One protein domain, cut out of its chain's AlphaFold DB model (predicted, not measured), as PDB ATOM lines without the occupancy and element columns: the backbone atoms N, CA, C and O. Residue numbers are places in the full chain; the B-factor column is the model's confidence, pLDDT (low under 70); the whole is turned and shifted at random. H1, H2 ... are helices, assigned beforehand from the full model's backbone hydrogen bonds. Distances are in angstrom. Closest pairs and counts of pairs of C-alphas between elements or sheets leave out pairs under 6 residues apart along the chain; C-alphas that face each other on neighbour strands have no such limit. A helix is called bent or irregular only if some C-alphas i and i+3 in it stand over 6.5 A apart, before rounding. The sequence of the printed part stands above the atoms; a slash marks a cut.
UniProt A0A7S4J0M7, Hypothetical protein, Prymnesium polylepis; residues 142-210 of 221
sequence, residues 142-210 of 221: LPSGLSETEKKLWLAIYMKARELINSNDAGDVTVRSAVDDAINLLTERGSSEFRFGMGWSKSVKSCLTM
ATOM      1  N   LEU A 142     222.475 212.325 238.820       69.69
ATOM      2  CA  LEU A 142     222.610 213.303 237.732       69.69
ATOM      3  C   LEU A 142     222.915 214.710 238.307       69.69
ATOM      4  O   LEU A 142     222.177 215.169 239.185       69.69
ATOM      5  N   PRO A 143     223.954 215.422 237.828       72.44
ATOM      6  CA  PRO A 143     224.294 216.740 238.355       72.44
ATOM      7  C   PRO A 143     223.212 217.799 238.098       72.44
ATOM      8  O   PRO A 143     222.664 217.915 236.999       72.44
ATOM      9  N   SER A 144     222.934 218.617 239.114       74.50
ATOM     10  CA  SER A 144     222.061 219.785 238.997       74.50
ATOM     11  C   SER A 144     222.751 220.926 238.237       74.50
ATOM     12  O   SER A 144     223.968 221.078 238.277       74.50
ATOM     13  N   GLY A 145     221.965 221.741 237.527       79.88
ATOM     14  CA  GLY A 145     222.469 222.906 236.787       79.88
ATOM     15  C   GLY A 145     223.024 222.625 235.385       79.88
ATOM     16  O   GLY A 145     223.347 223.576 234.682       79.88
ATOM     17  N   LEU A 146     223.084 221.362 234.946       81.00
ATOM     18  CA  LEU A 146     223.429 221.015 233.563       81.00
ATOM     19  C   LEU A 146     222.384 221.537 232.566       81.00
ATOM     20  O   LEU A 146     221.174 221.419 232.799       81.00
ATOM     21  N   SER A 147     222.844 222.030 231.416       85.62
ATOM     22  CA  SER A 147     221.986 222.281 230.257       85.62
ATOM     23  C   SER A 147     221.433 220.975 229.671       85.62
ATOM     24  O   SER A 147     221.905 219.874 229.953       85.62
ATOM     25  N   GLU A 148     220.402 221.076 228.835       81.44
ATOM     26  CA  GLU A 148     219.715 219.905 228.277       81.44
ATOM     27  C   GLU A 148     220.617 219.036 227.375       81.44
ATOM     28  O   GLU A 148     220.468 217.816 227.325       81.44
ATOM     29  N   THR A 149     221.589 219.644 226.693       83.56
ATOM     30  CA  THR A 149     222.613 218.943 225.901       83.56
ATOM     31  C   THR A 149     223.648 218.257 226.792       83.56
ATOM     32  O   THR A 149     223.977 217.094 226.567       83.56
ATOM     33  N   GLU A 150     224.108 218.929 227.847       85.50
ATOM     34  CA  GLU A 150     225.042 218.374 228.832       85.50
ATOM     35  C   GLU A 150     224.444 217.201 229.620       85.50
ATOM     36  O   GLU A 150     225.127 216.202 229.839       85.50
ATOM     37  N   LYS A 151     223.159 217.270 229.996       85.88
ATOM     38  CA  LYS A 151     222.440 216.140 230.607       85.88
ATOM     39  C   LYS A 151     222.456 214.919 229.695       85.88
ATOM     40  O   LYS A 151     222.795 213.832 230.150       85.88
ATOM     41  N   LYS A 152     222.127 215.099 228.409       86.12
ATOM     42  CA  LYS A 152     222.134 214.022 227.404       86.12
ATOM     43  C   LYS A 152     223.522 213.417 227.231       86.12
ATOM     44  O   LYS A 152     223.642 212.196 227.195       86.12
ATOM     45  N   LEU A 153     224.563 214.247 227.195       87.94
ATOM     46  CA  LEU A 153     225.949 213.793 227.109       87.94
ATOM     47  C   LEU A 153     226.388 213.020 228.364       87.94
ATOM     48  O   LEU A 153     226.947 211.933 228.244       87.94
ATOM     49  N   TRP A 154     226.087 213.529 229.565       89.25
ATOM     50  CA  TRP A 154     226.358 212.828 230.827       89.25
ATOM     51  C   TRP A 154     225.657 211.462 230.855       89.25
ATOM     52  O   TRP A 154     226.277 210.452 231.189       89.25
ATOM     53  N   LEU A 155     224.384 211.417 230.442       88.31
ATOM     54  CA  LEU A 155     223.585 210.192 230.401       88.31
ATOM     55  C   LEU A 155     224.150 209.184 229.391       88.31
ATOM     56  O   LEU A 155     224.276 208.007 229.716       88.31
ATOM     57  N   ALA A 156     224.561 209.644 228.205       86.94
ATOM     58  CA  ALA A 156     225.198 208.805 227.195       86.94
ATOM     59  C   ALA A 156     226.505 208.178 227.711       86.94
ATOM     60  O   ALA A 156     226.692 206.970 227.570       86.94
ATOM     61  N   ILE A 157     227.369 208.961 228.372       90.12
ATOM     62  CA  ILE A 157     228.618 208.462 228.977       90.12
ATOM     63  C   ILE A 157     228.312 207.428 230.066       90.12
ATOM     64  O   ILE A 157     228.903 206.349 230.066       90.12
ATOM     65  N   TYR A 158     227.356 207.715 230.955       88.88
ATOM     66  CA  TYR A 158     226.918 206.782 231.993       88.88
ATOM     67  C   TYR A 158     226.402 205.456 231.408       88.88
ATOM     68  O   TYR A 158     226.827 204.383 231.839       88.88
ATOM     69  N   MET A 159     225.524 205.511 230.402       85.38
ATOM     70  CA  MET A 159     224.939 204.313 229.794       85.38
ATOM     71  C   MET A 159     225.970 203.506 229.004       85.38
ATOM     72  O   MET A 159     226.010 202.287 229.151       85.38
ATOM     73  N   LYS A 160     226.851 204.160 228.233       87.75
ATOM     74  CA  LYS A 160     227.908 203.472 227.479       87.75
ATOM     75  C   LYS A 160     228.934 202.820 228.405       87.75
ATOM     76  O   LYS A 160     229.328 201.684 228.167       87.75
ATOM     77  N   ALA A 161     229.310 203.482 229.499       86.94
ATOM     78  CA  ALA A 161     230.167 202.881 230.518       86.94
ATOM     79  C   ALA A 161     229.494 201.672 231.193       86.94
ATOM     80  O   ALA A 161     230.137 200.648 231.404       86.94
ATOM     81  N   ARG A 162     228.186 201.746 231.479       84.56
ATOM     82  CA  ARG A 162     227.417 200.614 232.023       84.56
ATOM     83  C   ARG A 162     227.327 199.440 231.041       84.56
ATOM     84  O   ARG A 162     227.442 198.298 231.467       84.56
ATOM     85  N   GLU A 163     227.159 199.709 229.749       85.44
ATOM     86  CA  GLU A 163     227.210 198.697 228.687       85.44
ATOM     87  C   GLU A 163     228.578 197.997 228.663       85.44
ATOM     88  O   GLU A 163     228.631 196.777 228.737       85.44
ATOM     89  N   LEU A 164     229.679 198.759 228.681       84.75
ATOM     90  CA  LEU A 164     231.047 198.218 228.711       84.75
ATOM     91  C   LEU A 164     231.339 197.375 229.968       84.75
ATOM     92  O   LEU A 164     232.057 196.384 229.878       84.75
ATOM     93  N   ILE A 165     230.768 197.733 231.125       84.25
ATOM     94  CA  ILE A 165     230.851 196.928 232.358       84.25
ATOM     95  C   ILE A 165     230.025 195.639 232.231       84.25
ATOM     96  O   ILE A 165     230.477 194.581 232.659       84.25
ATOM     97  N   ASN A 166     228.822 195.708 231.654       81.62
ATOM     98  CA  ASN A 166     227.918 194.560 231.537       81.62
ATOM     99  C   ASN A 166     228.344 193.559 230.449       81.62
ATOM    100  O   ASN A 166     228.054 192.376 230.582       81.62
ATOM    101  N   SER A 167     229.003 194.015 229.379       76.56
ATOM    102  CA  SER A 167     229.519 193.173 228.284       76.56
ATOM    103  C   SER A 167     230.878 192.527 228.590       76.56
ATOM    104  O   SER A 167     231.489 191.917 227.716       76.56
ATOM    105  N   ASN A 168     231.386 192.694 229.810       74.69
ATOM    106  CA  ASN A 168     232.681 192.192 230.241       74.69
ATOM    107  C   ASN A 168     232.565 190.781 230.838       74.69
ATOM    108  O   ASN A 168     232.612 190.601 232.057       74.69
ATOM    109  N   ASP A 169     232.476 189.774 229.970       58.62
ATOM    110  CA  ASP A 169     232.419 188.357 230.369       58.62
ATOM    111  C   ASP A 169     233.679 187.875 231.127       58.62
ATOM    112  O   ASP A 169     233.647 186.843 231.795       58.62
ATOM    113  N   ALA A 170     234.794 188.614 231.034       61.50
ATOM    114  CA  ALA A 170     236.089 188.255 231.620       61.50
ATOM    115  C   ALA A 170     236.345 188.842 233.025       61.50
ATOM    116  O   ALA A 170     237.254 188.392 233.715       61.50
ATOM    117  N   GLY A 171     235.575 189.842 233.466       62.94
ATOM    118  CA  GLY A 171     235.790 190.518 234.755       62.94
ATOM    119  C   GLY A 171     236.887 191.600 234.769       62.94
ATOM    120  O   GLY A 171     236.996 192.322 235.756       62.94
ATOM    121  N   ASP A 172     237.611 191.811 233.665       69.38
ATOM    122  CA  ASP A 172     238.771 192.723 233.590       69.38
ATOM    123  C   ASP A 172     238.418 194.220 233.442       69.38
ATOM    124  O   ASP A 172     239.161 195.097 233.893       69.38
ATOM    125  N   VAL A 173     237.278 194.554 232.823       76.06
ATOM    126  CA  VAL A 173     236.818 195.946 232.670       76.06
ATOM    127  C   VAL A 173     236.388 196.538 234.016       76.06
ATOM    128  O   VAL A 173     235.305 196.275 234.540       76.06
ATOM    129  N   THR A 174     237.224 197.427 234.548       85.25
ATOM    130  CA  THR A 174     236.898 198.242 235.726       85.25
ATOM    131  C   THR A 174     235.910 199.369 235.394       85.25
ATOM    132  O   THR A 174     235.891 199.897 234.282       85.25
ATOM    133  N   VAL A 175     235.178 199.864 236.403       85.94
ATOM    134  CA  VAL A 175     234.350 201.088 236.278       85.94
ATOM    135  C   VAL A 175     235.172 202.293 235.799       85.94
ATOM    136  O   VAL A 175     234.654 203.185 235.127       85.94
ATOM    137  N   ARG A 176     236.471 202.338 236.128       88.00
ATOM    138  CA  ARG A 176     237.361 203.422 235.707       88.00
ATOM    139  C   ARG A 176     237.608 203.387 234.200       88.00
ATOM    140  O   ARG A 176     237.351 204.402 233.559       88.00
ATOM    141  N   SER A 177     238.074 202.251 233.676       89.81
ATOM    142  CA  SER A 177     238.344 202.073 232.245       89.81
ATOM    143  C   SER A 177     237.067 202.238 231.428       89.81
ATOM    144  O   SER A 177     237.050 203.065 230.532       89.81
ATOM    145  N   ALA A 178     235.956 201.615 231.836       88.25
ATOM    146  CA  ALA A 178     234.674 201.745 231.140       88.25
ATOM    147  C   ALA A 178     234.200 203.197 230.947       88.25
ATOM    148  O   ALA A 178     233.641 203.526 229.905       88.25
ATOM    149  N   VAL A 179     234.412 204.080 231.931       90.56
ATOM    150  CA  VAL A 179     234.056 205.505 231.801       90.56
ATOM    151  C   VAL A 179     235.054 206.267 230.932       90.56
ATOM    152  O   VAL A 179     234.634 207.105 230.138       90.56
ATOM    153  N   ASP A 180     236.351 205.988 231.061       91.75
ATOM    154  CA  ASP A 180     237.379 206.645 230.246       91.75
ATOM    155  C   ASP A 180     237.233 206.234 228.758       91.75
ATOM    156  O   ASP A 180     237.260 207.087 227.870       91.75
ATOM    157  N   ASP A 181     236.930 204.961 228.489       89.94
ATOM    158  CA  ASP A 181     236.612 204.418 227.164       89.94
ATOM    159  C   ASP A 181     235.281 204.957 226.620       89.94
ATOM    160  O   ASP A 181     235.211 205.358 225.459       89.94
ATOM    161  N   ALA A 182     234.232 205.052 227.447       90.31
ATOM    162  CA  ALA A 182     232.968 205.672 227.045       90.31
ATOM    163  C   ALA A 182     233.155 207.133 226.602       90.31
ATOM    164  O   ALA A 182     232.576 207.538 225.596       90.31
ATOM    165  N   ILE A 183     233.984 207.920 227.295       91.44
ATOM    166  CA  ILE A 183     234.294 209.298 226.882       91.44
ATOM    167  C   ILE A 183     235.018 209.295 225.526       91.44
ATOM    168  O   ILE A 183     234.597 210.011 224.618       91.44
ATOM    169  N   ASN A 184     236.045 208.455 225.357       91.44
ATOM    170  CA  ASN A 184     236.805 208.343 224.104       91.44
ATOM    171  C   ASN A 184     235.957 207.858 222.908       91.44
ATOM    172  O   ASN A 184     236.238 208.231 221.773       91.44
ATOM    173  N   LEU A 185     234.937 207.025 223.143       90.44
ATOM    174  CA  LEU A 185     234.041 206.501 222.103       90.44
ATOM    175  C   LEU A 185     232.909 207.467 221.725       90.44
ATOM    176  O   LEU A 185     232.417 207.420 220.600       90.44
ATOM    177  N   LEU A 186     232.457 208.303 222.663       87.00
ATOM    178  CA  LEU A 186     231.328 209.218 222.460       87.00
ATOM    179  C   LEU A 186     231.751 210.635 222.049       87.00
ATOM    180  O   LEU A 186     230.904 211.399 221.587       87.00
ATOM    181  N   THR A 187     233.019 211.013 222.249       88.00
ATOM    182  CA  THR A 187     233.498 212.393 222.071       88.00
ATOM    183  C   THR A 187     234.847 212.451 221.360       88.00
ATOM    184  O   THR A 187     235.695 211.578 221.529       88.00
ATOM    185  N   GLU A 188     235.064 213.499 220.564       87.19
ATOM    186  CA  GLU A 188     236.330 213.708 219.860       87.19
ATOM    187  C   GLU A 188     237.382 214.323 220.793       87.19
ATOM    188  O   GLU A 188     237.116 215.275 221.531       87.19
ATOM    189  N   ARG A 189     238.609 213.792 220.773       82.94
ATOM    190  CA  ARG A 189     239.666 214.202 221.703       82.94
ATOM    191  C   ARG A 189     240.010 215.686 221.539       82.94
ATOM    192  O   ARG A 189     240.594 216.092 220.543       82.94
ATOM    193  N   GLY A 190     239.720 216.472 222.575       80.69
ATOM    194  CA  GLY A 190     239.926 217.926 222.589       80.69
ATOM    195  C   GLY A 190     238.659 218.751 222.341       80.69
ATOM    196  O   GLY A 190     238.707 219.969 222.516       80.69
ATOM    197  N   SER A 191     237.527 218.117 222.016       88.38
ATOM    198  CA  SER A 191     236.238 218.798 221.877       88.38
ATOM    199  C   SER A 191     235.701 219.328 223.218       88.38
ATOM    200  O   SER A 191     236.194 218.997 224.306       88.38
ATOM    201  N   SER A 192     234.662 220.166 223.153       86.19
ATOM    202  CA  SER A 192     233.994 220.696 224.349       86.19
ATOM    203  C   SER A 192     233.328 219.584 225.174       86.19
ATOM    204  O   SER A 192     233.421 219.560 226.400       86.19
ATOM    205  N   GLU A 193     232.766 218.603 224.474       87.94
ATOM    206  CA  GLU A 193     232.115 217.394 224.957       87.94
ATOM    207  C   GLU A 193     233.121 216.454 225.627       87.94
ATOM    208  O   GLU A 193     232.842 215.920 226.698       87.94
ATOM    209  N   PHE A 194     234.323 216.307 225.059       89.25
ATOM    210  CA  PHE A 194     235.410 215.555 225.687       89.25
ATOM    211  C   PHE A 194     235.854 216.208 227.002       89.25
ATOM    212  O   PHE A 194     235.991 215.538 228.027       89.25
ATOM    213  N   ARG A 195     236.027 217.538 227.015       90.62
ATOM    214  CA  ARG A 195     236.362 218.286 228.242       90.62
ATOM    215  C   ARG A 195     235.261 218.169 229.298       90.62
ATOM    216  O   ARG A 195     235.576 217.981 230.471       90.62
ATOM    217  N   PHE A 196     233.996 218.231 228.883       91.38
ATOM    218  CA  PHE A 196     232.838 217.988 229.739       91.38
ATOM    219  C   PHE A 196     232.865 216.570 230.327       91.38
ATOM    220  O   PHE A 196     232.817 216.410 231.547       91.38
ATOM    221  N   GLY A 197     233.010 215.544 229.482       88.88
ATOM    222  CA  GLY A 197     233.043 214.142 229.894       88.88
ATOM    223  C   GLY A 197     234.174 213.855 230.880       88.88
ATOM    224  O   GLY A 197     233.941 213.258 231.930       88.88
ATOM    225  N   MET A 198     235.377 214.370 230.615       91.56
ATOM    226  CA  MET A 198     236.509 214.263 231.539       91.56
ATOM    227  C   MET A 198     236.253 214.989 232.868       91.56
ATOM    228  O   MET A 198     236.547 214.428 233.927       91.56
ATOM    229  N   GLY A 199     235.660 216.188 232.838       89.56
ATOM    230  CA  GLY A 199     235.285 216.947 234.037       89.56
ATOM    231  C   GLY A 199     234.266 216.216 234.920       89.56
ATOM    232  O   GLY A 199     234.425 216.164 236.140       89.56
ATOM    233  N   TRP A 200     233.272 215.569 234.306       89.31
ATOM    234  CA  TRP A 200     232.236 214.801 235.004       89.31
ATOM    235  C   TRP A 200     232.571 213.318 235.216       89.31
ATOM    236  O   TRP A 200     231.820 212.616 235.895       89.31
ATOM    237  N   SER A 201     233.721 212.834 234.737       91.38
ATOM    238  CA  SER A 201     234.138 211.426 234.842       91.38
ATOM    239  C   SER A 201     234.088 210.878 236.276       91.38
ATOM    240  O   SER A 201     233.677 209.739 236.487       91.38
ATOM    241  N   LYS A 202     234.433 211.691 237.287       89.81
ATOM    242  CA  LYS A 202     234.320 211.329 238.715       89.81
ATOM    243  C   LYS A 202     232.867 211.134 239.164       89.81
ATOM    244  O   LYS A 202     232.592 210.210 239.922       89.81
ATOM    245  N   SER A 203     231.948 211.979 238.691       89.00
ATOM    246  CA  SER A 203     230.507 211.873 238.966       89.00
ATOM    247  C   SER A 203     229.932 210.606 238.332       89.00
ATOM    248  O   SER A 203     229.285 209.833 239.033       89.00
ATOM    249  N   VAL A 204     230.254 210.331 237.063       87.94
ATOM    250  CA  VAL A 204     229.816 209.103 236.380       87.94
ATOM    251  C   VAL A 204     230.367 207.852 237.081       87.94
ATOM    252  O   VAL A 204     229.599 206.942 237.383       87.94
ATOM    253  N   LYS A 205     231.668 207.827 237.417       89.94
ATOM    254  CA  LYS A 205     232.303 206.716 238.156       89.94
ATOM    255  C   LYS A 205     231.628 206.486 239.511       89.94
ATOM    256  O   LYS A 205     231.243 205.359 239.796       89.94
ATOM    257  N   SER A 206     231.411 207.546 240.296       85.75
ATOM    258  CA  SER A 206     230.693 207.479 241.580       85.75
ATOM    259  C   SER A 206     229.283 206.895 241.417       85.75
ATOM    260  O   SER A 206     228.901 205.953 242.114       85.75
ATOM    261  N   CYS A 207     228.538 207.387 240.425       84.38
ATOM    262  CA  CYS A 207     227.180 206.945 240.131       84.38
ATOM    263  C   CYS A 207     227.130 205.462 239.714       84.38
ATOM    264  O   CYS A 207     226.213 204.758 240.122       84.38
ATOM    265  N   LEU A 208     228.122 204.959 238.970       80.94
ATOM    266  CA  LEU A 208     228.246 203.537 238.612       80.94
ATOM    267  C   LEU A 208     228.704 202.641 239.777       80.94
ATOM    268  O   LEU A 208     228.351 201.466 239.803       80.94
ATOM    269  N   THR A 209     229.481 203.164 240.733       81.56
ATOM    270  CA  THR A 209     229.896 202.404 241.930       81.56
ATOM    271  C   THR A 209     228.813 202.299 243.001       81.56
ATOM    272  O   THR A 209     228.841 201.370 243.808       81.56
ATOM    273  N   MET A 210     227.853 203.224 243.028       72.62
ATOM    274  CA  MET A 210     226.688 203.113 243.903       72.62
ATOM    275  C   MET A 210     225.713 202.070 243.342       72.62
ATOM    276  O   MET A 210     225.371 202.101 242.160       72.62
TER     277      MET A 210
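This is residues 142 to 210 of the 221 residues of the protein "Hypothetical protein" of Prymnesium polylepis (UniProt A0A7S4J0M7). One long helix, H1, packs across H2 and both arms of bent H3, whose first arm folds back beside H2. The printed part has 69 residues with three named helices, H1, H2, H3 in order, and no named strand: all helix, mostly crossed. It is compact, radius of gyration of the C-alphas 11.5 A, spanning 36 by 26 by 15 A.

H1, residues 148 to 166, begins at C-alpha 148 (219.715, 219.905, 228.277) and measures 26.8 A. H2, residues 175 to 186, measures 16.3 A. H3, residues 192 to 209, was assigned as one helix by its hydrogen bonds but is bent: C-alphas 199 and 202 are 7.4 A apart. Its arms H3a, residues 192 to 199, and H3b, residues 202 to 209, each measure 10.5 A; C-alpha 209 is at (229.896, 202.404, 241.930).

H1 touches H2 at a steep tilt of 54 degrees; the closest C-alphas, Ala 161 and Ala 178, are 4.7 A apart. H2 and H3a form a helical hairpin, a shallow tilt of 5 degrees. In H1, H2, H3a and H3b every O i to N i+4 pair is within hydrogen-bond range.

The printed part has no cut. Residues 142 and 169 to 172 have pLDDT under 70.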